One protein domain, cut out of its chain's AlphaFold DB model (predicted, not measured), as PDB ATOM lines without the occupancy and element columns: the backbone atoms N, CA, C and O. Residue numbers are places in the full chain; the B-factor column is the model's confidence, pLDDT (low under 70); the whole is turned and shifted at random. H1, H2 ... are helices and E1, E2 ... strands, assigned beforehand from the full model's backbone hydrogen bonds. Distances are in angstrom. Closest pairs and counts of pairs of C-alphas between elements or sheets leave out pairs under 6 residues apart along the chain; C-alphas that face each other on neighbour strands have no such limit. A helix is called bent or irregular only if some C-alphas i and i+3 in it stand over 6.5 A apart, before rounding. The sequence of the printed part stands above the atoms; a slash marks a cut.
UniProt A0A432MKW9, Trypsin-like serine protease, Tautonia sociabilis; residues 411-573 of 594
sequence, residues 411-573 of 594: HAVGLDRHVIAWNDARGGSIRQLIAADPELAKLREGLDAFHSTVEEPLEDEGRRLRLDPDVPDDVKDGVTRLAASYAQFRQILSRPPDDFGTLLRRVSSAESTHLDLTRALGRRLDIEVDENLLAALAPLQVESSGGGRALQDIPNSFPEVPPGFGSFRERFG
ATOM      1  N   HIS A 411     -92.942 -13.660  67.823       83.50
ATOM      2  CA  HIS A 411     -93.650 -13.653  66.541       83.50
ATOM      3  C   HIS A 411     -92.999 -12.725  65.508       83.50
ATOM      4  O   HIS A 411     -92.951 -13.090  64.334       83.50
ATOM      5  N   ALA A 412     -92.492 -11.560  65.918       85.00
ATOM      6  CA  ALA A 412     -91.773 -10.637  65.041       85.00
ATOM      7  C   ALA A 412     -90.539 -11.319  64.429       85.00
ATOM      8  O   ALA A 412     -90.416 -11.382  63.208       85.00
ATOM      9  N   VAL A 413     -89.720 -11.986  65.252       77.75
ATOM     10  CA  VAL A 413     -88.571 -12.779  64.776       77.75
ATOM     11  C   VAL A 413     -88.996 -13.865  63.776       77.75
ATOM     12  O   VAL A 413     -88.341 -14.063  62.749       77.75
ATOM     13  N   GLY A 414     -90.109 -14.559  64.032       77.25
ATOM     14  CA  GLY A 414     -90.639 -15.556  63.095       77.25
ATOM     15  C   GLY A 414     -91.099 -14.961  61.762       77.25
ATOM     16  O   GLY A 414     -90.824 -15.524  60.697       77.25
ATOM     17  N   LEU A 415     -91.753 -13.800  61.797       81.81
ATOM     18  CA  LEU A 415     -92.186 -13.078  60.600       81.81
ATOM     19  C   LEU A 415     -91.003 -12.550  59.787       81.81
ATOM     20  O   LEU A 415     -91.001 -12.694  58.564       81.81
ATOM     21  N   ASP A 416     -89.978 -12.022  60.447       79.62
ATOM     22  CA  ASP A 416     -88.746 -11.580  59.797       79.62
ATOM     23  C   ASP A 416     -88.092 -12.712  59.021       79.62
ATOM     24  O   ASP A 416     -87.685 -12.554  57.865       79.62
ATOM     25  N   ARG A 417     -88.064 -13.903  59.620       75.06
ATOM     26  CA  ARG A 417     -87.513 -15.082  58.966       75.06
ATOM     27  C   ARG A 417     -88.317 -15.480  57.730       75.06
ATOM     28  O   ARG A 417     -87.727 -15.865  56.722       75.06
ATOM     29  N   HIS A 418     -89.641 -15.351  57.766       74.81
ATOM     30  CA  HIS A 418     -90.481 -15.548  56.583       74.81
ATOM     31  C   HIS A 418     -90.210 -14.513  55.484       74.81
ATOM     32  O   HIS A 418     -90.177 -14.874  54.306       74.81
ATOM     33  N   VAL A 419     -89.979 -13.249  55.850       76.94
ATOM     34  CA  VAL A 419     -89.601 -12.190  54.900       76.94
ATOM     35  C   VAL A 419     -88.258 -12.517  54.235       76.94
ATOM     36  O   VAL A 419     -88.163 -12.479  53.008       76.94
ATOM     37  N   ILE A 420     -87.244 -12.899  55.014       73.81
ATOM     38  CA  ILE A 420     -85.910 -13.262  54.506       73.81
ATOM     39  C   ILE A 420     -85.992 -14.479  53.576       73.81
ATOM     40  O   ILE A 420     -85.529 -14.416  52.438       73.81
ATOM     41  N   ALA A 421     -86.660 -15.553  54.012       70.00
ATOM     42  CA  ALA A 421     -86.811 -16.772  53.216       70.00
ATOM     43  C   ALA A 421     -87.518 -16.513  51.874       70.00
ATOM     44  O   ALA A 421     -87.148 -17.090  50.848       70.00
ATOM     45  N   TRP A 422     -88.512 -15.616  51.851       71.31
ATOM     46  CA  TRP A 422     -89.163 -15.214  50.603       71.31
ATOM     47  C   TRP A 422     -88.188 -14.507  49.663       71.31
ATOM     48  O   TRP A 422     -88.132 -14.830  48.472       71.31
ATOM     49  N   ASN A 423     -87.440 -13.532  50.183       68.12
ATOM     50  CA  ASN A 423     -86.493 -12.751  49.395       68.12
ATOM     51  C   ASN A 423     -85.450 -13.654  48.712       68.12
ATOM     52  O   ASN A 423     -85.183 -13.497  47.518       68.12
ATOM     53  N   ASP A 424     -84.935 -14.646  49.439       66.12
ATOM     54  CA  ASP A 424     -83.896 -15.558  48.951       66.12
ATOM     55  C   ASP A 424     -84.401 -16.534  47.880       66.12
ATOM     56  O   ASP A 424     -83.681 -16.848  46.929       66.12
ATOM     57  N   ALA A 425     -85.659 -16.973  47.974       63.06
ATOM     58  CA  ALA A 425     -86.245 -17.932  47.037       63.06
ATOM     59  C   ALA A 425     -86.461 -17.380  45.613       63.06
ATOM     60  O   ALA A 425     -86.750 -18.149  44.697       63.06
ATOM     61  N   ARG A 426     -86.334 -16.060  45.397       60.41
ATOM     62  CA  ARG A 426     -86.532 -15.378  44.096       60.41
ATOM     63  C   ARG A 426     -87.879 -15.677  43.402       60.41
ATOM     64  O   ARG A 426     -87.999 -15.495  42.191       60.41
ATOM     65  N   GLY A 427     -88.902 -16.073  44.166       55.53
ATOM     66  CA  GLY A 427     -90.266 -16.353  43.696       55.53
ATOM     67  C   GLY A 427     -90.767 -17.759  44.061       55.53
ATOM     68  O   GLY A 427     -90.016 -18.724  44.036       55.53
ATOM     69  N   GLY A 428     -92.054 -17.874  44.409       60.56
ATOM     70  CA  GLY A 428     -92.701 -19.122  44.840       60.56
ATOM     71  C   GLY A 428     -93.837 -18.866  45.838       60.56
ATOM     72  O   GLY A 428     -94.005 -17.743  46.307       60.56
ATOM     73  N   SER A 429     -94.635 -19.887  46.169       67.44
ATOM     74  CA  SER A 429     -95.605 -19.772  47.266       67.44
ATOM     75  C   SER A 429     -94.870 -19.846  48.602       67.44
ATOM     76  O   SER A 429     -94.238 -20.856  48.907       67.44
ATOM     77  N   ILE A 430     -95.006 -18.821  49.443       62.09
ATOM     78  CA  ILE A 430     -94.417 -18.806  50.793       62.09
ATOM     79  C   ILE A 430     -94.817 -20.007  51.630       62.09
ATOM     80  O   ILE A 430     -94.010 -20.520  52.389       62.09
ATOM     81  N   ARG A 431     -96.042 -20.515  51.453       65.06
ATOM     82  CA  ARG A 431     -96.495 -21.702  52.179       65.06
ATOM     83  C   ARG A 431     -95.663 -22.922  51.812       65.06
ATOM     84  O   ARG A 431     -95.391 -23.736  52.683       65.06
ATOM     85  N   GLN A 432     -95.261 -23.040  50.548       67.75
ATOM     86  CA  GLN A 432     -94.402 -24.127  50.080       67.75
ATOM     87  C   GLN A 432     -92.961 -23.945  50.565       67.75
ATOM     88  O   GLN A 432     -92.344 -24.921  50.966       67.75
ATOM     89  N   LEU A 433     -92.456 -22.708  50.583       65.06
ATOM     90  CA  LEU A 433     -91.111 -22.395  51.079       65.06
ATOM     91  C   LEU A 433     -90.988 -22.629  52.589       65.06
ATOM     92  O   LEU A 433     -90.069 -23.309  53.027       65.06
ATOM     93  N   ILE A 434     -91.958 -22.150  53.373       64.38
ATOM     94  CA  ILE A 434     -92.038 -22.379  54.822       64.38
ATOM     95  C   ILE A 434     -92.178 -23.871  55.123       64.38
ATOM     96  O   ILE A 434     -91.520 -24.374  56.024       64.38
ATOM     97  N   ALA A 435     -93.016 -24.596  54.372       67.69
ATOM     98  CA  ALA A 435     -93.181 -26.037  54.566       67.69
ATOM     99  C   ALA A 435     -91.924 -26.847  54.207       67.69
ATOM    100  O   ALA A 435     -91.798 -27.984  54.655       67.69
ATOM    101  N   ALA A 436     -91.023 -26.292  53.393       70.00
ATOM    102  CA  ALA A 436     -89.790 -26.947  52.973       70.00
ATOM    103  C   ALA A 436     -88.579 -26.618  53.866       70.00
ATOM    104  O   ALA A 436     -87.563 -27.295  53.738       70.00
ATOM    105  N   ASP A 437     -88.671 -25.615  54.750       71.50
ATOM    106  CA  ASP A 437     -87.610 -25.232  55.692       71.50
ATOM    107  C   ASP A 437     -87.851 -25.896  57.068       71.50
ATOM    108  O   ASP A 437     -88.779 -25.511  57.788       71.50
ATOM    109  N   PRO A 438     -87.029 -26.890  57.464       73.25
ATOM    110  CA  PRO A 438     -87.207 -27.613  58.722       73.25
ATOM    111  C   PRO A 438     -87.086 -26.738  59.974       73.25
ATOM    112  O   PRO A 438     -87.716 -27.035  60.986       73.25
ATOM    113  N   GLU A 439     -86.292 -25.667  59.933       70.12
ATOM    114  CA  GLU A 439     -86.090 -24.789  61.089       70.12
ATOM    115  C   GLU A 439     -87.282 -23.845  61.265       70.12
ATOM    116  O   GLU A 439     -87.760 -23.641  62.382       70.12
ATOM    117  N   LEU A 440     -87.839 -23.345  60.158       70.00
ATOM    118  CA  LEU A 440     -89.102 -22.603  60.175       70.00
ATOM    119  C   LEU A 440     -90.292 -23.472  60.597       70.00
ATOM    120  O   LEU A 440     -91.198 -22.976  61.270       70.00
ATOM    121  N   ALA A 441     -90.295 -24.755  60.232       73.44
ATOM    122  CA  ALA A 441     -91.311 -25.702  60.680       73.44
ATOM    123  C   ALA A 441     -91.263 -25.902  62.205       73.44
ATOM    124  O   ALA A 441     -92.293 -25.741  62.856       73.44
ATOM    125  N   LYS A 442     -90.073 -26.140  62.780       72.00
ATOM    126  CA  LYS A 442     -89.884 -26.246  64.240       72.00
ATOM    127  C   LYS A 442     -90.254 -24.961  64.975       72.00
ATOM    128  O   LYS A 442     -90.913 -25.011  66.006       72.00
ATOM    129  N   LEU A 443     -89.860 -23.800  64.440       72.62
ATOM    130  CA  LEU A 443     -90.243 -22.510  65.015       72.62
ATOM    131  C   LEU A 443     -91.765 -22.353  65.059       72.62
ATOM    132  O   LEU A 443     -92.301 -21.910  66.071       72.62
ATOM    133  N   ARG A 444     -92.466 -22.733  63.983       74.00
ATOM    134  CA  ARG A 444     -93.931 -22.701  63.944       74.00
ATOM    135  C   ARG A 444     -94.547 -23.662  64.958       74.00
ATOM    136  O   ARG A 444     -95.462 -23.258  65.658       74.00
ATOM    137  N   GLU A 445     -94.045 -24.890  65.056       75.38
ATOM    138  CA  GLU A 445     -94.530 -25.873  66.036       75.38
ATOM    139  C   GLU A 445     -94.369 -25.371  67.475       75.38
ATOM    140  O   GLU A 445     -95.317 -25.442  68.254       75.38
ATOM    141  N   GLY A 446     -93.216 -24.792  67.820       74.38
ATOM    142  CA  GLY A 446     -93.008 -24.221  69.151       74.38
ATOM    143  C   GLY A 446     -93.844 -22.966  69.411       74.38
ATOM    144  O   GLY A 446     -94.365 -22.793  70.511       74.38
ATOM    145  N   LEU A 447     -94.052 -22.121  68.394       73.94
ATOM    146  CA  LEU A 447     -94.991 -20.997  68.466       73.94
ATOM    147  C   LEU A 447     -96.431 -21.471  68.701       73.94
ATOM    148  O   LEU A 447     -97.114 -20.903  69.549       73.94
ATOM    149  N   ASP A 448     -96.878 -22.514  67.997       76.12
ATOM    150  CA  ASP A 448     -98.210 -23.106  68.155       76.12
ATOM    151  C   ASP A 448     -98.372 -23.755  69.542       76.12
ATOM    152  O   ASP A 448     -99.413 -23.594  70.184       76.12
ATOM    153  N   ALA A 449     -97.336 -24.434  70.047       74.31
ATOM    154  CA  ALA A 449     -97.329 -25.041  71.377       74.31
ATOM    155  C   ALA A 449     -97.390 -23.983  72.491       74.31
ATOM    156  O   ALA A 449     -98.246 -24.061  73.380       74.31
ATOM    157  N   PHE A 450     -96.551 -22.950  72.407       74.69
ATOM    158  CA  PHE A 450     -96.608 -21.808  73.317       74.69
ATOM    159  C   PHE A 450     -97.977 -21.160  73.295       74.69
ATOM    160  O   PHE A 450     -98.601 -20.966  74.334       74.69
ATOM    161  N   HIS A 451     -98.477 -20.898  72.095       73.81
ATOM    162  CA  HIS A 451     -99.771 -20.295  71.895       73.81
ATOM    163  C   HIS A 451    -100.895 -21.120  72.540       73.81
ATOM    164  O   HIS A 451    -101.692 -20.567  73.291       73.81
ATOM    165  N   SER A 452    -100.899 -22.442  72.358       75.75
ATOM    166  CA  SER A 452    -101.871 -23.328  73.014       75.75
ATOM    167  C   SER A 452    -101.785 -23.316  74.546       75.75
ATOM    168  O   SER A 452    -102.777 -23.584  75.216       75.75
ATOM    169  N   THR A 453    -100.620 -22.969  75.100       72.81
ATOM    170  CA  THR A 453    -100.393 -22.882  76.548       72.81
ATOM    171  C   THR A 453    -100.876 -21.549  77.124       72.81
ATOM    172  O   THR A 453    -101.282 -21.497  78.283       72.81
ATOM    173  N   VAL A 454    -100.841 -20.466  76.336       73.88
ATOM    174  CA  VAL A 454    -101.067 -19.103  76.847       73.88
ATOM    175  C   VAL A 454    -102.322 -18.413  76.309       73.88
ATOM    176  O   VAL A 454    -102.749 -17.440  76.919       73.88
ATOM    177  N   GLU A 455    -102.934 -18.879  75.213       79.56
ATOM    178  CA  GLU A 455    -104.068 -18.196  74.560       79.56
ATOM    179  C   GLU A 455    -105.295 -18.086  75.462       79.56
ATOM    180  O   GLU A 455    -105.756 -16.980  75.738       79.56
ATOM    181  N   GLU A 456    -105.818 -19.217  75.936       82.75
ATOM    182  CA  GLU A 456    -107.013 -19.229  76.781       82.75
ATOM    183  C   GLU A 456    -106.789 -18.446  78.090       82.75
ATOM    184  O   GLU A 456    -107.591 -17.548  78.373       82.75
ATOM    185  N   PRO A 457    -105.675 -18.648  78.831       85.19
ATOM    186  CA  PRO A 457    -105.350 -17.812  79.986       85.19
ATOM    187  C   PRO A 457    -105.260 -16.314  79.669       85.19
ATOM    188  O   PRO A 457    -105.784 -15.494  80.425       85.19
ATOM    189  N   LEU A 458    -104.634 -15.940  78.549       85.69
ATOM    190  CA  LEU A 458    -104.502 -14.546  78.118       85.69
ATOM    191  C   LEU A 458    -105.872 -13.922  77.816       85.69
ATOM    192  O   LEU A 458    -106.136 -12.780  78.201       85.69
ATOM    193  N   GLU A 459    -106.758 -14.650  77.134       87.25
ATOM    194  CA  GLU A 459    -108.109 -14.179  76.829       87.25
ATOM    195  C   GLU A 459    -108.961 -14.009  78.088       87.25
ATOM    196  O   GLU A 459    -109.655 -12.991  78.232       87.25
ATOM    197  N   ASP A 460    -108.905 -14.982  78.996       90.56
ATOM    198  CA  ASP A 460    -109.601 -14.940  80.279       90.56
ATOM    199  C   ASP A 460    -109.121 -13.784  81.144       90.56
ATOM    200  O   ASP A 460    -109.932 -12.998  81.651       90.56
ATOM    201  N   GLU A 461    -107.810 -13.625  81.270       91.62
ATOM    202  CA  GLU A 461    -107.243 -12.553  82.072       91.62
ATOM    203  C   GLU A 461    -107.494 -11.184  81.425       91.62
ATOM    204  O   GLU A 461    -107.828 -10.217  82.115       91.62
ATOM    205  N   GLY A 462    -107.484 -11.104  80.091       92.31
ATOM    206  CA  GLY A 462    -107.916  -9.922  79.350       92.31
ATOM    207  C   GLY A 462    -109.396  -9.579  79.574       92.31
ATOM    208  O   GLY A 462    -109.748  -8.400  79.685       92.31
ATOM    209  N   ARG A 463    -110.286 -10.579  79.684       92.94
ATOM    210  CA  ARG A 463    -111.695 -10.364  80.075       92.94
ATOM    211  C   ARG A 463    -111.793  -9.812  81.495       92.94
ATOM    212  O   ARG A 463    -112.511  -8.835  81.698       92.94
ATOM    213  N   ARG A 464    -111.058 -10.390  82.447       92.94
ATOM    214  CA  ARG A 464    -111.029  -9.930  83.846       92.94
ATOM    215  C   ARG A 464    -110.515  -8.499  83.957       92.94
ATOM    216  O   ARG A 464    -111.177  -7.682  84.584       92.94
ATOM    217  N   LEU A 465    -109.415  -8.164  83.279       95.44
ATOM    218  CA  LEU A 465    -108.848  -6.813  83.263       95.44
ATOM    219  C   LEU A 465    -109.848  -5.766  82.749       95.44
ATOM    220  O   LEU A 465    -109.978  -4.698  83.343       95.44
ATOM    221  N   ARG A 466    -110.590  -6.071  81.676       94.81
ATOM    222  CA  ARG A 466    -111.611  -5.151  81.138       94.81
ATOM    223  C   ARG A 466    -112.748  -4.875  82.122       94.81
ATOM    224  O   ARG A 466    -113.326  -3.793  82.082       94.81
ATOM    225  N   LEU A 467    -113.075  -5.847  82.969       94.31
ATOM    226  CA  LEU A 467    -114.159  -5.755  83.946       94.31
ATOM    227  C   LEU A 467    -113.694  -5.247  85.317       94.31
ATOM    228  O   LEU A 467    -114.541  -4.970  86.163       94.31
ATOM    229  N   ASP A 468    -112.386  -5.123  85.546       94.62
ATOM    230  CA  ASP A 468    -111.846  -4.724  86.841       94.62
ATOM    231  C   ASP A 468    -112.037  -3.210  87.079       94.62
ATOM    232  O   ASP A 468    -111.486  -2.390  86.331       94.62
ATOM    233  N   PRO A 469    -112.821  -2.801  88.096       94.94
ATOM    234  CA  PRO A 469    -113.045  -1.391  88.395       94.94
ATOM    235  C   PRO A 469    -111.818  -0.691  88.996       94.94
ATOM    236  O   PRO A 469    -111.770   0.537  88.972       94.94
ATOM    237  N   ASP A 470    -110.841  -1.432  89.524       95.81
ATOM    238  CA  ASP A 470    -109.643  -0.864  90.148       95.81
ATOM    239  C   ASP A 470    -108.516  -0.611  89.128       95.81
ATOM    240  O   ASP A 470    -107.507   0.020  89.454       95.81
ATOM    241  N   VAL A 471    -108.677  -1.073  87.882       96.38
ATOM    242  CA  VAL A 471    -107.731  -0.809  86.792       96.38
ATOM    243  C   VAL A 471    -108.154   0.464  86.039       96.38
ATOM    244  O   VAL A 471    -109.301   0.552  85.596       96.38
ATOM    245  N   PRO A 472    -107.256   1.451  85.839       96.62
ATOM    246  CA  PRO A 472    -107.553   2.652  85.058       96.62
ATOM    247  C   PRO A 472    -107.916   2.350  83.595       96.62
ATOM    248  O   PRO A 472    -107.299   1.493  82.963       96.62
ATOM    249  N   ASP A 473    -108.879   3.084  83.030       97.12
ATOM    250  CA  ASP A 473    -109.366   2.831  81.664       97.12
ATOM    251  C   ASP A 473    -108.286   3.031  80.593       97.12
ATOM    252  O   ASP A 473    -108.207   2.260  79.642       97.12
ATOM    253  N   ASP A 474    -107.382   3.992  80.784       97.00
ATOM    254  CA  ASP A 474    -106.264   4.218  79.867       97.00
ATOM    255  C   ASP A 474    -105.276   3.037  79.839       97.00
ATOM    256  O   ASP A 474    -104.725   2.702  78.787       97.00
ATOM    257  N   VAL A 475    -105.101   2.351  80.974       97.81
ATOM    258  CA  VAL A 475    -104.339   1.097  81.059       97.81
ATOM    259  C   VAL A 475    -105.091  -0.037  80.362       97.81
ATOM    260  O   VAL A 475    -104.480  -0.784  79.592       97.81
ATOM    261  N   LYS A 476    -106.413  -0.148  80.562       97.62
ATOM    262  CA  LYS A 476    -107.247  -1.154  79.877       97.62
ATOM    263  C   LYS A 476    -107.183  -1.014  78.362       97.62
ATOM    264  O   LYS A 476    -107.003  -2.011  77.654       97.62
ATOM    265  N   ASP A 477    -107.285   0.215  77.876       97.31
ATOM    266  CA  ASP A 477    -107.189   0.543  76.458       97.31
ATOM    267  C   ASP A 477    -105.793   0.234  75.915       97.31
ATOM    268  O   ASP A 477    -105.663  -0.356  74.838       97.31
ATOM    269  N   GLY A 478    -104.745   0.574  76.670       97.88
ATOM    270  CA  GLY A 478    -103.361   0.248  76.332       97.88
ATOM    271  C   GLY A 478    -103.143  -1.254  76.144       97.88
ATOM    272  O   GLY A 478    -102.680  -1.677  75.082       97.88
ATOM    273  N   VAL A 479    -103.533  -2.066  77.133       97.56
ATOM    274  CA  VAL A 479    -103.412  -3.536  77.079       97.56
ATOM    275  C   VAL A 479    -104.241  -4.104  75.927       97.56
ATOM    276  O   VAL A 479    -103.760  -4.944  75.170       97.56
ATOM    277  N   THR A 480    -105.466  -3.608  75.730       96.19
ATOM    278  CA  THR A 480    -106.350  -4.059  74.643       96.19
ATOM    279  C   THR A 480    -105.750  -3.770  73.265       96.19
ATOM    280  O   THR A 480    -105.787  -4.625  72.378       96.19
ATOM    281  N   ARG A 481    -105.152  -2.588  73.070       97.38
ATOM    282  CA  ARG A 481    -104.462  -2.235  71.820       97.38
ATOM    283  C   ARG A 481    -103.217  -3.088  71.601       97.38
ATOM    284  O   ARG A 481    -102.990  -3.531  70.474       97.38
ATOM    285  N   LEU A 482    -102.440  -3.343  72.654       97.00
ATOM    286  CA  LEU A 482    -101.270  -4.215  72.573       97.00
ATOM    287  C   LEU A 482    -101.682  -5.645  72.186       97.00
ATOM    288  O   LEU A 482    -101.146  -6.187  71.221       97.00
ATOM    289  N   ALA A 483    -102.714  -6.201  72.824       94.31
ATOM    290  CA  ALA A 483    -103.274  -7.508  72.476       94.31
ATOM    291  C   ALA A 483    -103.773  -7.568  71.022       94.31
ATOM    292  O   ALA A 483    -103.503  -8.533  70.304       94.31
ATOM    293  N   ALA A 484    -104.440  -6.512  70.546       94.69
ATOM    294  CA  ALA A 484    -104.873  -6.422  69.154       94.69
ATOM    295  C   ALA A 484    -103.688  -6.403  68.173       94.69
ATOM    296  O   ALA A 484    -103.755  -7.042  67.125       94.69
ATOM    297  N   SER A 485    -102.593  -5.710  68.504       95.75
ATOM    298  CA  SER A 485    -101.378  -5.717  67.676       95.75
ATOM    299  C   SER A 485    -100.679  -7.085  67.670       95.75
ATOM    300  O   SER A 485    -100.264  -7.547  66.612       95.75
ATOM    301  N   TYR A 486    -100.651  -7.794  68.803       92.06
ATOM    302  CA  TYR A 486    -100.176  -9.179  68.865       92.06
ATOM    303  C   TYR A 486    -101.004 -10.111  67.959       92.06
ATOM    304  O   TYR A 486    -100.452 -10.887  67.173       92.06
ATOM    305  N   ALA A 487    -102.334  -9.977  67.969       90.88
ATOM    306  CA  ALA A 487    -103.212 -10.741  67.081       90.88
ATOM    307  C   ALA A 487    -102.943 -10.470  65.583       90.88
ATOM    308  O   ALA A 487    -103.140 -11.359  64.750       90.88
ATOM    309  N   GLN A 488    -102.448  -9.278  65.218       93.06
ATOM    310  CA  GLN A 488    -102.044  -8.984  63.837       93.06
ATOM    311  C   GLN A 488    -100.825  -9.804  63.406       93.06
ATOM    312  O   GLN A 488    -100.827 -10.314  62.282       93.06
ATOM    313  N   PHE A 489     -99.824  -9.988  64.275       90.56
ATOM    314  CA  PHE A 489     -98.682 -10.852  63.963       90.56
ATOM    315  C   PHE A 489     -99.133 -12.276  63.652       90.56
ATOM    316  O   PHE A 489     -98.788 -12.822  62.602       90.56
ATOM    317  N   ARG A 490     -99.992 -12.838  64.510       86.25
ATOM    318  CA  ARG A 490    -100.589 -14.165  64.304       86.25
ATOM    319  C   ARG A 490    -101.323 -14.257  62.973       86.25
ATOM    320  O   ARG A 490    -101.122 -15.197  62.212       86.25
ATOM    321  N   GLN A 491    -102.142 -13.256  62.649       88.75
ATOM    322  CA  GLN A 491    -102.888 -13.240  61.394       88.75
ATOM    323  C   GLN A 491    -101.963 -13.249  60.166       88.75
ATOM    324  O   GLN A 491    -102.267 -13.936  59.186       88.75
ATOM    325  N   ILE A 492    -100.858 -12.495  60.201       88.06
ATOM    326  CA  ILE A 492     -99.864 -12.477  59.119       88.06
ATOM    327  C   ILE A 492     -99.170 -13.840  59.025       88.06
ATOM    328  O   ILE A 492     -99.047 -14.367  57.921       88.06
ATOM    329  N   LEU A 493     -98.784 -14.432  60.158       80.50
ATOM    330  CA  LEU A 493     -98.094 -15.722  60.210       80.50
ATOM    331  C   LEU A 493     -98.970 -16.865  59.671       80.50
ATOM    332  O   LEU A 493     -98.538 -17.645  58.827       80.50
ATOM    333  N   SER A 494    -100.233 -16.942  60.100       79.94
ATOM    334  CA  SER A 494    -101.154 -18.002  59.671       79.94
ATOM    335  C   SER A 494    -101.650 -17.825  58.233       79.94
ATOM    336  O   SER A 494    -102.018 -18.799  57.571       79.94
ATOM    337  N   ARG A 495    -101.731 -16.583  57.740       83.12
ATOM    338  CA  ARG A 495    -102.229 -16.250  56.394       83.12
ATOM    339  C   ARG A 495    -101.338 -15.187  55.742       83.12
ATOM    340  O   ARG A 495    -101.773 -14.039  55.583       83.12
ATOM    341  N   PRO A 496    -100.108 -15.559  55.347       78.31
ATOM    342  CA  PRO A 496     -99.182 -14.617  54.738       78.31
ATOM    343  C   PRO A 496     -99.723 -14.132  53.382       78.31
ATOM    344  O   PRO A 496    -100.337 -14.923  52.660       78.31
ATOM    345  N   PRO A 497     -99.539 -12.845  53.027       81.44
ATOM    346  CA  PRO A 497     -99.867 -12.332  51.696       81.44
ATOM    347  C   PRO A 497     -99.102 -13.061  50.592       81.44
ATOM    348  O   PRO A 497     -97.959 -13.452  50.797       81.44
ATOM    349  N   ASP A 498     -99.692 -13.152  49.399       77.19
ATOM    350  CA  ASP A 498     -99.047 -13.780  48.236       77.19
ATOM    351  C   ASP A 498     -98.032 -12.858  47.517       77.19
ATOM    352  O   ASP A 498     -97.331 -13.287  46.603       77.19
ATOM    353  N   ASP A 499     -97.948 -11.586  47.924       80.69
ATOM    354  CA  ASP A 499     -97.045 -10.572  47.368       80.69
ATOM    355  C   ASP A 499     -96.002 -10.135  48.405       80.69
ATOM    356  O   ASP A 499     -96.352  -9.652  49.485       80.69
ATOM    357  N   PHE A 500     -94.720 -10.219  48.036       76.94
ATOM    358  CA  PHE A 500     -93.593  -9.850  48.897       76.94
ATOM    359  C   PHE A 500     -93.656  -8.388  49.354       76.94
ATOM    360  O   PHE A 500     -93.403  -8.088  50.520       76.94
ATOM    361  N   GLY A 501     -94.024  -7.460  48.461       80.56
ATOM    362  CA  GLY A 501     -94.129  -6.044  48.822       80.56
ATOM    363  C   GLY A 501     -95.207  -5.794  49.878       80.56
ATOM    364  O   GLY A 501     -95.025  -4.976  50.779       80.56
ATOM    365  N   THR A 502     -96.323  -6.506  49.775       86.12
ATOM    366  CA  THR A 502     -97.432  -6.458  50.729       86.12
ATOM    367  C   THR A 502     -97.082  -7.150  52.040       86.12
ATOM    368  O   THR A 502     -97.400  -6.598  53.093       86.12
ATOM    369  N   LEU A 503     -96.408  -8.303  52.002       83.44
ATOM    370  CA  LEU A 503     -95.895  -8.972  53.199       83.44
ATOM    371  C   LEU A 503     -94.955  -8.043  53.973       83.44
ATOM    372  O   LEU A 503     -95.234  -7.759  55.134       83.44
ATOM    373  N   LEU A 504     -93.928  -7.500  53.314       84.38
ATOM    374  CA  LEU A 504     -92.954  -6.606  53.942       84.38
ATOM    375  C   LEU A 504     -93.636  -5.396  54.596       84.38
ATOM    376  O   LEU A 504     -93.422  -5.131  55.771       84.38
ATOM    377  N   ARG A 505     -94.535  -4.704  53.877       88.56
ATOM    378  CA  ARG A 505     -95.273  -3.562  54.450       88.56
ATOM    379  C   ARG A 505     -96.125  -3.951  55.660       88.56
ATOM    380  O   ARG A 505     -96.199  -3.179  56.610       88.56
ATOM    381  N   ARG A 506     -96.800  -5.108  55.620       91.12
ATOM    382  CA  ARG A 506     -97.650  -5.567  56.731       91.12
ATOM    383  C   ARG A 506     -96.825  -5.949  57.955       91.12
ATOM    384  O   ARG A 506     -97.223  -5.571  59.048       91.12
ATOM    385  N   VAL A 507     -95.706  -6.650  57.765       89.88
ATOM    386  CA  VAL A 507     -94.786  -7.022  58.851       89.88
ATOM    387  C   VAL A 507     -94.205  -5.763  59.487       89.88
ATOM    388  O   VAL A 507     -94.500  -5.505  60.649       89.88
ATOM    389  N   SER A 508     -93.552  -4.890  58.712       89.94
ATOM    390  CA  SER A 508     -92.939  -3.668  59.256       89.94
ATOM    391  C   SER A 508     -93.949  -2.742  59.945       89.94
ATOM    392  O   SER A 508     -93.641  -2.121  60.961       89.94
ATOM    393  N   SER A 509     -95.177  -2.648  59.420       93.69
ATOM    394  CA  SER A 509     -96.248  -1.874  60.062       93.69
ATOM    395  C   SER A 509     -96.704  -2.494  61.383       93.69
ATOM    396  O   SER A 509     -96.985  -1.749  62.324       93.69
ATOM    397  N   ALA A 510     -96.821  -3.823  61.455       94.31
ATOM    398  CA  ALA A 510     -97.216  -4.523  62.674       94.31
ATOM    399  C   ALA A 510     -96.127  -4.404  63.750       94.31
ATOM    400  O   ALA A 510     -96.440  -4.058  64.886       94.31
ATOM    401  N   GLU A 511     -94.859  -4.578  63.372       93.75
ATOM    402  CA  GLU A 511     -93.691  -4.419  64.249       93.75
ATOM    403  C   GLU A 511     -93.606  -3.014  64.835       93.75
ATOM    404  O   GLU A 511     -93.595  -2.854  66.055       93.75
ATOM    405  N   SER A 512     -93.658  -1.984  63.982       94.56
ATOM    406  CA  SER A 512     -93.628  -0.590  64.435       94.56
ATOM    407  C   SER A 512     -94.782  -0.287  65.388       94.56
ATOM    408  O   SER A 512     -94.579   0.333  66.427       94.56
ATOM    409  N   THR A 513     -95.992  -0.752  65.060       97.25
ATOM    410  CA  THR A 513     -97.172  -0.536  65.906       97.25
ATOM    411  C   THR A 513     -97.014  -1.218  67.260       97.25
ATOM    412  O   THR A 513     -97.311  -0.609  68.287       97.25
ATOM    413  N   HIS A 514     -96.551  -2.469  67.279       97.06
ATOM    414  CA  HIS A 514     -96.365  -3.218  68.515       97.06
ATOM    415  C   HIS A 514     -95.268  -2.587  69.377       97.06
ATOM    416  O   HIS A 514     -95.505  -2.337  70.551       97.06
ATOM    417  N   LEU A 515     -94.122  -2.224  68.792       96.19
ATOM    418  CA  LEU A 515     -93.029  -1.545  69.491       96.19
ATOM    419  C   LEU A 515     -93.470  -0.211  70.117       96.19
ATOM    420  O   LEU A 515     -93.133   0.081  71.268       96.19
ATOM    421  N   ASP A 516     -94.241   0.594  69.385       97.62
ATOM    422  CA  ASP A 516     -94.753   1.870  69.891       97.62
ATOM    423  C   ASP A 516     -95.738   1.669  71.049       97.62
ATOM    424  O   ASP A 516     -95.673   2.390  72.051       97.62
ATOM    425  N   LEU A 517     -96.617   0.666  70.949       98.12
ATOM    426  CA  LEU A 517     -97.536   0.285  72.024       98.12
ATOM    427  C   LEU A 517     -96.786  -0.255  73.245       98.12
ATOM    428  O   LEU A 517     -97.103   0.157  74.360       98.12
ATOM    429  N   THR A 518     -95.770  -1.096  73.043       97.56
ATOM    430  CA  THR A 518     -94.886  -1.614  74.095       97.56
ATOM    431  C   THR A 518     -94.241  -0.469  74.863       97.56
ATOM    432  O   THR A 518     -94.364  -0.385  76.082       97.56
ATOM    433  N   ARG A 519     -93.624   0.484  74.159       97.06
ATOM    434  CA  ARG A 519     -92.987   1.652  74.787       97.06
ATOM    435  C   ARG A 519     -93.990   2.557  75.496       97.06
ATOM    436  O   ARG A 519     -93.681   3.109  76.550       97.06
ATOM    437  N   ALA A 520     -95.167   2.769  74.909       97.56
ATOM    438  CA  ALA A 520     -96.192   3.627  75.493       97.56
ATOM    439  C   ALA A 520     -96.787   3.022  76.769       97.56
ATOM    440  O   ALA A 520     -96.882   3.719  77.781       97.56
ATOM    441  N   LEU A 521     -97.160   1.741  76.729       97.62
ATOM    442  CA  LEU A 521     -97.750   1.044  77.865       97.62
ATOM    443  C   LEU A 521     -96.710   0.745  78.952       97.62
ATOM    444  O   LEU A 521     -97.015   0.957  80.120       97.62
ATOM    445  N   GLY A 522     -95.477   0.377  78.589       96.44
ATOM    446  CA  GLY A 522     -94.378   0.182  79.545       96.44
ATOM    447  C   GLY A 522     -94.128   1.431  80.389       96.44
ATOM    448  O   GLY A 522     -94.207   1.375  81.612       96.44
ATOM    449  N   ARG A 523     -94.008   2.610  79.756       96.44
ATOM    450  CA  ARG A 523     -93.914   3.892  80.487       96.44
ATOM    451  C   ARG A 523     -95.119   4.173  81.382       96.44
ATOM    452  O   ARG A 523     -94.979   4.830  82.406       96.44
ATOM    453  N   ARG A 524     -96.317   3.745  80.978       96.50
ATOM    454  CA  ARG A 524     -97.546   3.972  81.748       96.50
ATOM    455  C   ARG A 524     -97.648   3.061  82.973       96.50
ATOM    456  O   ARG A 524     -98.268   3.458  83.962       96.50
ATOM    457  N   LEU A 525     -97.094   1.857  82.872       94.44
ATOM    458  CA  LEU A 525     -97.041   0.862  83.941       94.44
ATOM    459  C   LEU A 525     -95.790   0.989  84.815       94.44
ATOM    460  O   LEU A 525     -95.722   0.299  85.825       94.44
ATOM    461  N   ASP A 526     -94.856   1.869  84.443       93.44
ATOM    462  CA  ASP A 526     -93.529   1.991  85.056       93.44
ATOM    463  C   ASP A 526     -92.735   0.674  84.986       93.44
ATOM    464  O   ASP A 526     -92.121   0.227  85.945       93.44
ATOM    465  N   ILE A 527     -92.812   0.017  83.823       90.44
ATOM    466  CA  ILE A 527     -92.117  -1.236  83.527       90.44
ATOM    467  C   ILE A 527     -91.063  -0.954  82.461       90.44
ATOM    468  O   ILE A 527     -91.389  -0.569  81.329       90.44
ATOM    469  N   GLU A 528     -89.800  -1.168  82.819       87.94
ATOM    470  CA  GLU A 528     -88.696  -1.179  81.866       87.94
ATOM    471  C   GLU A 528     -88.722  -2.478  81.055       87.94
ATOM    472  O   GLU A 528     -88.939  -3.569  81.582       87.94
ATOM    473  N   VAL A 529     -88.530  -2.358  79.742       85.31
ATOM    474  CA  VAL A 529     -88.494  -3.507  78.833       85.31
ATOM    475  C   VAL A 529     -87.054  -3.738  78.423       85.31
ATOM    476  O   VAL A 529     -86.377  -2.799  78.012       85.31
ATOM    477  N   ASP A 530     -86.620  -4.994  78.496       81.56
ATOM    478  CA  ASP A 530     -85.296  -5.415  78.051       81.56
ATOM    479  C   ASP A 530     -85.000  -4.933  76.617       81.56
ATOM    480  O   ASP A 530     -85.812  -5.093  75.696       81.56
ATOM    481  N   GLU A 531     -83.825  -4.336  76.419       80.50
ATOM    482  CA  GLU A 531     -83.432  -3.759  75.130       80.50
ATOM    483  C   GLU A 531     -83.339  -4.812  74.020       80.50
ATOM    484  O   GLU A 531     -83.593  -4.501  72.857       80.50
ATOM    485  N   ASN A 532     -83.051  -6.074  74.346       74.94
ATOM    486  CA  ASN A 532     -83.027  -7.143  73.355       74.94
ATOM    487  C   ASN A 532     -84.449  -7.519  72.901       74.94
ATOM    488  O   ASN A 532     -84.658  -7.790  71.714       74.94
ATOM    489  N   LEU A 533     -85.445  -7.471  73.798       79.75
ATOM    490  CA  LEU A 533     -86.862  -7.606  73.422       79.75
ATOM    491  C   LEU A 533     -87.320  -6.434  72.545       79.75
ATOM    492  O   LEU A 533     -87.992  -6.642  71.532       79.75
ATOM    493  N   LEU A 534     -86.931  -5.203  72.888       85.75
ATOM    494  CA  LEU A 534     -87.238  -4.027  72.065       85.75
ATOM    495  C   LEU A 534     -86.563  -4.105  70.693       85.75
ATOM    496  O   LEU A 534     -87.189  -3.782  69.681       85.75
ATOM    497  N   ALA A 535     -85.315  -4.569  70.642       80.19
ATOM    498  CA  ALA A 535     -84.600  -4.803  69.398       80.19
ATOM    499  C   ALA A 535     -85.322  -5.850  68.543       80.19
ATOM    500  O   ALA A 535     -85.496  -5.621  67.347       80.19
ATOM    501  N   ALA A 536     -85.804  -6.945  69.139       79.94
ATOM    502  CA  ALA A 536     -86.580  -7.990  68.458       79.94
ATOM    503  C   ALA A 536     -87.920  -7.508  67.879       79.94
ATOM    504  O   ALA A 536     -88.452  -8.137  66.973       79.94
ATOM    505  N   LEU A 537     -88.452  -6.387  68.366       85.75
ATOM    506  CA  LEU A 537     -89.657  -5.741  67.840       85.75
ATOM    507  C   LEU A 537     -89.356  -4.623  66.829       85.75
ATOM    508  O   LEU A 537     -90.279  -4.041  66.260       85.75
ATOM    509  N   ALA A 538     -88.084  -4.274  66.627       85.69
ATOM    510  CA  ALA A 538     -87.695  -3.240  65.680       85.69
ATOM    511  C   ALA A 538     -87.879  -3.731  64.232       85.69
ATOM    512  O   ALA A 538     -87.379  -4.815  63.916       85.69
ATOM    513  N   PRO A 539     -88.520  -2.932  63.349       83.06
ATOM    514  CA  PRO A 539     -88.750  -3.333  61.969       83.06
ATOM    515  C   PRO A 539     -87.476  -3.578  61.161       83.06
ATOM    516  O   PRO A 539     -86.513  -2.803  61.255       83.06
ATOM    517  N   LEU A 540     -87.523  -4.581  60.278       73.25
ATOM    518  CA  LEU A 540     -86.454  -4.861  59.312       73.25
ATOM    519  C   LEU A 540     -86.104  -3.632  58.461       73.25
ATOM    520  O   LEU A 540     -86.963  -3.033  57.810       73.25
ATOM    521  N   GLN A 541     -84.812  -3.301  58.400       67.94
ATOM    522  CA  GLN A 541     -84.288  -2.276  57.499       67.94
ATOM    523  C   GLN A 541     -83.985  -2.903  56.127       67.94
ATOM    524  O   GLN A 541     -83.132  -3.784  56.004       67.94
ATOM    525  N   VAL A 542     -84.688  -2.454  55.081       58.12
ATOM    526  CA  VAL A 542     -84.479  -2.908  53.694       58.12
ATOM    527  C   VAL A 542     -83.943  -1.748  52.861       58.12
ATOM    528  O   VAL A 542     -84.680  -0.798  52.595       58.12
ATOM    529  N   GLU A 543     -82.690  -1.820  52.407       48.53
ATOM    530  CA  GLU A 543     -82.133  -0.809  51.503       48.53
ATOM    531  C   GLU A 543     -82.337  -1.201  50.033       48.53
ATOM    532  O   GLU A 543     -82.098  -2.329  49.592       48.53
ATOM    533  N   SER A 544     -82.778  -0.231  49.231       40.81
ATOM    534  CA  SER A 544     -82.818  -0.348  47.777       40.81
ATOM    535  C   SER A 544     -81.490   0.136  47.191       40.81
ATOM    536  O   SER A 544     -81.379   1.294  46.784       40.81
ATOM    537  N   SER A 545     -80.473  -0.720  47.140       34.72
ATOM    538  CA  SER A 545     -79.290  -0.433  46.326       34.72
ATOM    539  C   SER A 545     -79.603  -0.729  44.851       34.72
ATOM    540  O   SER A 545     -80.313  -1.674  44.507       34.72
ATOM    541  N   GLY A 546     -79.177   0.167  43.957       34.94
ATOM    542  CA  GLY A 546     -79.587   0.191  42.550       34.94
ATOM    543  C   GLY A 546     -79.464  -1.170  41.853       34.94
ATOM    544  O   GLY A 546     -78.364  -1.651  41.610       34.94
ATOM    545  N   GLY A 547     -80.611  -1.762  41.507       34.16
ATOM    546  CA  GLY A 547     -80.713  -3.001  40.728       34.16
ATOM    547  C   GLY A 547     -81.056  -4.272  41.518       34.16
ATOM    548  O   GLY A 547     -81.407  -5.267  40.887       34.16
ATOM    549  N   GLY A 548     -81.042  -4.251  42.857       40.59
ATOM    550  CA  GLY A 548     -81.441  -5.394  43.690       40.59
ATOM    551  C   GLY A 548     -81.751  -4.992  45.135       40.59
ATOM    552  O   GLY A 548     -81.040  -4.190  45.723       40.59
ATOM    553  N   ARG A 549     -82.831  -5.527  45.719       42.97
ATOM    554  CA  ARG A 549     -83.153  -5.318  47.143       42.97
ATOM    555  C   ARG A 549     -82.186  -6.141  47.995       42.97
ATOM    556  O   ARG A 549     -82.191  -7.364  47.879       42.97
ATOM    557  N   ALA A 550     -81.386  -5.487  48.831       43.69
ATOM    558  CA  ALA A 550     -80.539  -6.146  49.821       43.69
ATOM    559  C   ALA A 550     -81.067  -5.812  51.225       43.69
ATOM    560  O   ALA A 550     -81.282  -4.647  51.560       43.69
ATOM    561  N   LEU A 551     -81.326  -6.844  52.028       50.12
ATOM    562  CA  LEU A 551     -81.590  -6.711  53.463       50.12
ATOM    563  C   LEU A 551     -80.242  -6.466  54.166       50.12
ATOM    564  O   LEU A 551     -79.274  -7.148  53.831       50.12
ATOM    565  N   GLN A 552     -80.149  -5.486  55.073       43.12
ATOM    566  CA  GLN A 552     -78.921  -5.267  55.859       43.12
ATOM    567  C   GLN A 552     -78.681  -6.408  56.864       43.12
ATOM    568  O   GLN A 552     -79.622  -7.084  57.281       43.12
ATOM    569  N   ASP A 553     -77.419  -6.579  57.273       43.00
ATOM    570  CA  ASP A 553     -76.989  -7.497  58.333       43.00
ATOM    571  C   ASP A 553     -77.612  -7.101  59.682       43.00
ATOM    572  O   ASP A 553     -77.233  -6.115  60.314       43.00
ATOM    573  N   ILE A 554     -78.593  -7.885  60.124       40.16
ATOM    574  CA  ILE A 554     -79.257  -7.758  61.426       40.16
ATOM    575  C   ILE A 554     -78.508  -8.656  62.429       40.16
ATOM    576  O   ILE A 554     -78.043  -9.722  62.028       40.16
ATOM    577  N   PRO A 555     -78.353  -8.269  63.711       36.31
ATOM    578  CA  PRO A 555     -77.592  -9.038  64.698       36.31
ATOM    579  C   PRO A 555     -77.890 -10.552  64.693       36.31
ATOM    580  O   PRO A 555     -79.037 -10.998  64.672       36.31
ATOM    581  N   ASN A 556     -76.803 -11.333  64.704       34.81
ATOM    582  CA  ASN A 556     -76.725 -12.769  64.396       34.81
ATOM    583  C   ASN A 556     -77.263 -13.713  65.490       34.81
ATOM    584  O   ASN A 556     -76.878 -14.882  65.531       34.81
ATOM    585  N   SER A 557     -78.116 -13.258  66.395       37.88
ATOM    586  CA  SER A 557     -78.636 -14.115  67.457       37.88
ATOM    587  C   SER A 557     -80.076 -13.765  67.770       37.88
ATOM    588  O   SER A 557     -80.484 -12.608  67.679       37.88
ATOM    589  N   PHE A 558     -80.841 -14.785  68.167       37.47
ATOM    590  CA  PHE A 558     -81.980 -14.550  69.045       37.47
ATOM    591  C   PHE A 558     -81.485 -13.595  70.147       37.47
ATOM    592  O   PHE A 558     -80.363 -13.809  70.629       37.47
ATOM    593  N   PRO A 559     -82.231 -12.540  70.520       38.34
ATOM    594  CA  PRO A 559     -81.926 -11.860  71.774       38.34
ATOM    595  C   PRO A 559     -81.745 -12.952  72.833       38.34
ATOM    596  O   PRO A 559     -82.530 -13.909  72.831       38.34
ATOM    597  N   GLU A 560     -80.686 -12.899  73.649       35.69
ATOM    598  CA  GLU A 560     -80.659 -13.747  74.840       35.69
ATOM    599  C   GLU A 560     -81.975 -13.470  75.549       35.69
ATOM    600  O   GLU A 560     -82.252 -12.340  75.950       35.69
ATOM    601  N   VAL A 561     -82.866 -14.460  75.513       37.69
ATOM    602  CA  VAL A 561     -84.198 -14.282  76.058       37.69
ATOM    603  C   VAL A 561     -83.953 -14.019  77.543       37.69
ATOM    604  O   VAL A 561     -83.179 -14.786  78.124       37.69
ATOM    605  N   PRO A 562     -84.495 -12.932  78.128       34.53
ATOM    606  CA  PRO A 562     -84.082 -12.475  79.454       34.53
ATOM    607  C   PRO A 562     -84.074 -13.634  80.460       34.53
ATOM    608  O   PRO A 562     -84.877 -14.554  80.287       34.53
ATOM    609  N   PRO A 563     -83.214 -13.643  81.494       33.97
ATOM    610  CA  PRO A 563     -83.196 -14.708  82.499       33.97
ATOM    611  C   PRO A 563     -84.624 -15.037  82.975       33.97
ATOM    612  O   PRO A 563     -85.318 -14.166  83.486       33.97
ATOM    613  N   GLY A 564     -85.088 -16.267  82.719       35.72
ATOM    614  CA  GLY A 564     -86.498 -16.681  82.841       35.72
ATOM    615  C   GLY A 564     -87.104 -17.175  81.519       35.72
ATOM    616  O   GLY A 564     -87.743 -18.218  81.481       35.72
ATOM    617  N   PHE A 565     -86.782 -16.534  80.397       40.34
ATOM    618  CA  PHE A 565     -87.263 -16.906  79.062       40.34
ATOM    619  C   PHE A 565     -86.342 -17.851  78.276       40.34
ATOM    620  O   PHE A 565     -86.735 -18.308  77.198       40.34
ATOM    621  N   GLY A 566     -85.143 -18.178  78.780       41.75
ATOM    622  CA  GLY A 566     -84.332 -19.289  78.240       41.75
ATOM    623  C   GLY A 566     -85.161 -20.575  78.085       41.75
ATOM    624  O   GLY A 566     -85.038 -21.292  77.091       41.75
ATOM    625  N   SER A 567     -86.153 -20.714  78.973       49.12
ATOM    626  CA  SER A 567     -87.187 -21.736  78.968       49.12
ATOM    627  C   SER A 567     -88.033 -21.792  77.698       49.12
ATOM    628  O   SER A 567     -88.444 -22.882  77.365       49.12
ATOM    629  N   PHE A 568     -88.304 -20.730  76.924       52.25
ATOM    630  CA  PHE A 568     -89.180 -20.882  75.744       52.25
ATOM    631  C   PHE A 568     -88.571 -21.837  74.710       52.25
ATOM    632  O   PHE A 568     -89.246 -22.710  74.165       52.25
ATOM    633  N   ARG A 569     -87.272 -21.681  74.444       58.06
ATOM    634  CA  ARG A 569     -86.562 -22.524  73.478       58.06
ATOM    635  C   ARG A 569     -86.461 -23.963  73.953       58.06
ATOM    636  O   ARG A 569     -86.622 -24.872  73.147       58.06
ATOM    637  N   GLU A 570     -86.204 -24.146  75.238       58.78
ATOM    638  CA  GLU A 570     -86.047 -25.461  75.853       58.78
ATOM    639  C   GLU A 570     -87.422 -26.140  76.013       58.78
ATOM    640  O   GLU A 570     -87.632 -27.195  75.424       58.78
ATOM    641  N   ARG A 571     -88.400 -25.453  76.617       61.50
ATOM    642  CA  ARG A 571     -89.792 -25.883  76.879       61.50
ATOM    643  C   ARG A 571     -90.635 -26.129  75.629       61.50
ATOM    644  O   ARG A 571     -91.516 -26.983  75.652       61.50
ATOM    645  N   PHE A 572     -90.425 -25.369  74.551       62.69
ATOM    646  CA  PHE A 572     -91.189 -25.512  73.299       62.69
ATOM    647  C   PHE A 572     -90.343 -26.029  72.128       62.69
ATOM    648  O   PHE A 572     -90.803 -26.017  70.985       62.69
ATOM    649  N   GLY A 573     -89.111 -26.485  72.389       58.12
ATOM    650  CA  GLY A 573     -88.244 -27.107  71.384       58.12
ATOM    651  C   GLY A 573     -87.855 -26.189  70.216       58.12
ATOM    652  O   GLY A 573     -87.674 -26.667  69.093       58.12
TER     653      GLY A 573
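This is residues 411 to 573 of the 594 residues of the protein "Trypsin-like serine protease" of Tautonia sociabilis (UniProt A0A432MKW9). Look first for helix H1, which fills the strand-bearing half of an elongated body: the long antiparallel helices H4 and H5 lie side by side on one side of it, and H3a, the first arm of bent H3, on the other. The second arm, H3b, swings away and comes back to H4 at the end opposite the small strand hairpin E1 and E2, while a long tail with little H7 ends near H3a. The printed part has 163 residues, with seven named helices and two named strands in the order H1 to H6, E1, E2, H7; the sheet, E1 - E2, is antiparallel and the class is mostly helix. It is compact, with a radius of gyration of the C-alphas of 17.2 A, and spans 56 by 33 by 30 A.

Find C-alpha 542 at (-84.479, -2.908, 53.694), where E1, residues 542 to 545, begins; E2 follows as residues 548 to 551. H1 runs from C-alpha 411 at (-93.650, -13.653, 66.541) to 424, 20.2 A, and H2 is residues 430 to 436. H3, residues 438 to 467, was assigned as one helix by its hydrogen bonds but is bent, with C-alphas 453 and 456 7.6 A apart; H3a, residues 438 to 453, is 22.7 A long, and H3b, 456 to 467, 16.9 A. H4, residues 473 to 494, is 31.4 A long; H5, 500 to 525, 36.8 A. H6 is residues 531 to 536, and H7, 566 to 571, ends at (-89.792, -25.883, 76.879).

In the hairpin E1 and E2, look for N 543 and O 550, 3.3 A apart. The closest C-alphas of E2 and H1, those of Leu 551 and Ile 420, are 7.9 A apart. H1 is the hub and forms a bundle, helices side by side, with H4 and H5. Residues 500 to 511 of H5 touch H1, closest at C-alphas 511 and 412, 6.6 A. H4 and H5, a helical hairpin, touch at a shallow tilt of 25 degrees, closest at C-alphas 485 and 514, 5.7 A. Residues 440 to 447 of H3a touch residues 411 to 417 of H1, closest at C-alphas 443 and 414, 7.2 A. H3b and H4, also a hairpin, only just touch, with 3 pairs of C-alphas within 8 A, closest at 466 and 476, 6.1 A. Residues 418 to 422 of H1 touch H2, closest at C-alphas 422 and 430, 6.4 A. H6 is close to H5 but not clearly touching, at C-alphas 534 and 515, 6.8 A; so is H7 to H3a, at 568 and 450, 7.9 A. Every O i to N i+4 pair is within hydrogen-bond range in the helices and arms but H7, with 1 of 2.

The C-alphas farthest apart, those of Pro 469 and Gly 547, are 57.6 A apart. The printed part has no cut; the link from E2 to H7, residues 552 to 565, is long. Look for pLDDT under 70 at residues 423 to 435 and 541 to 573.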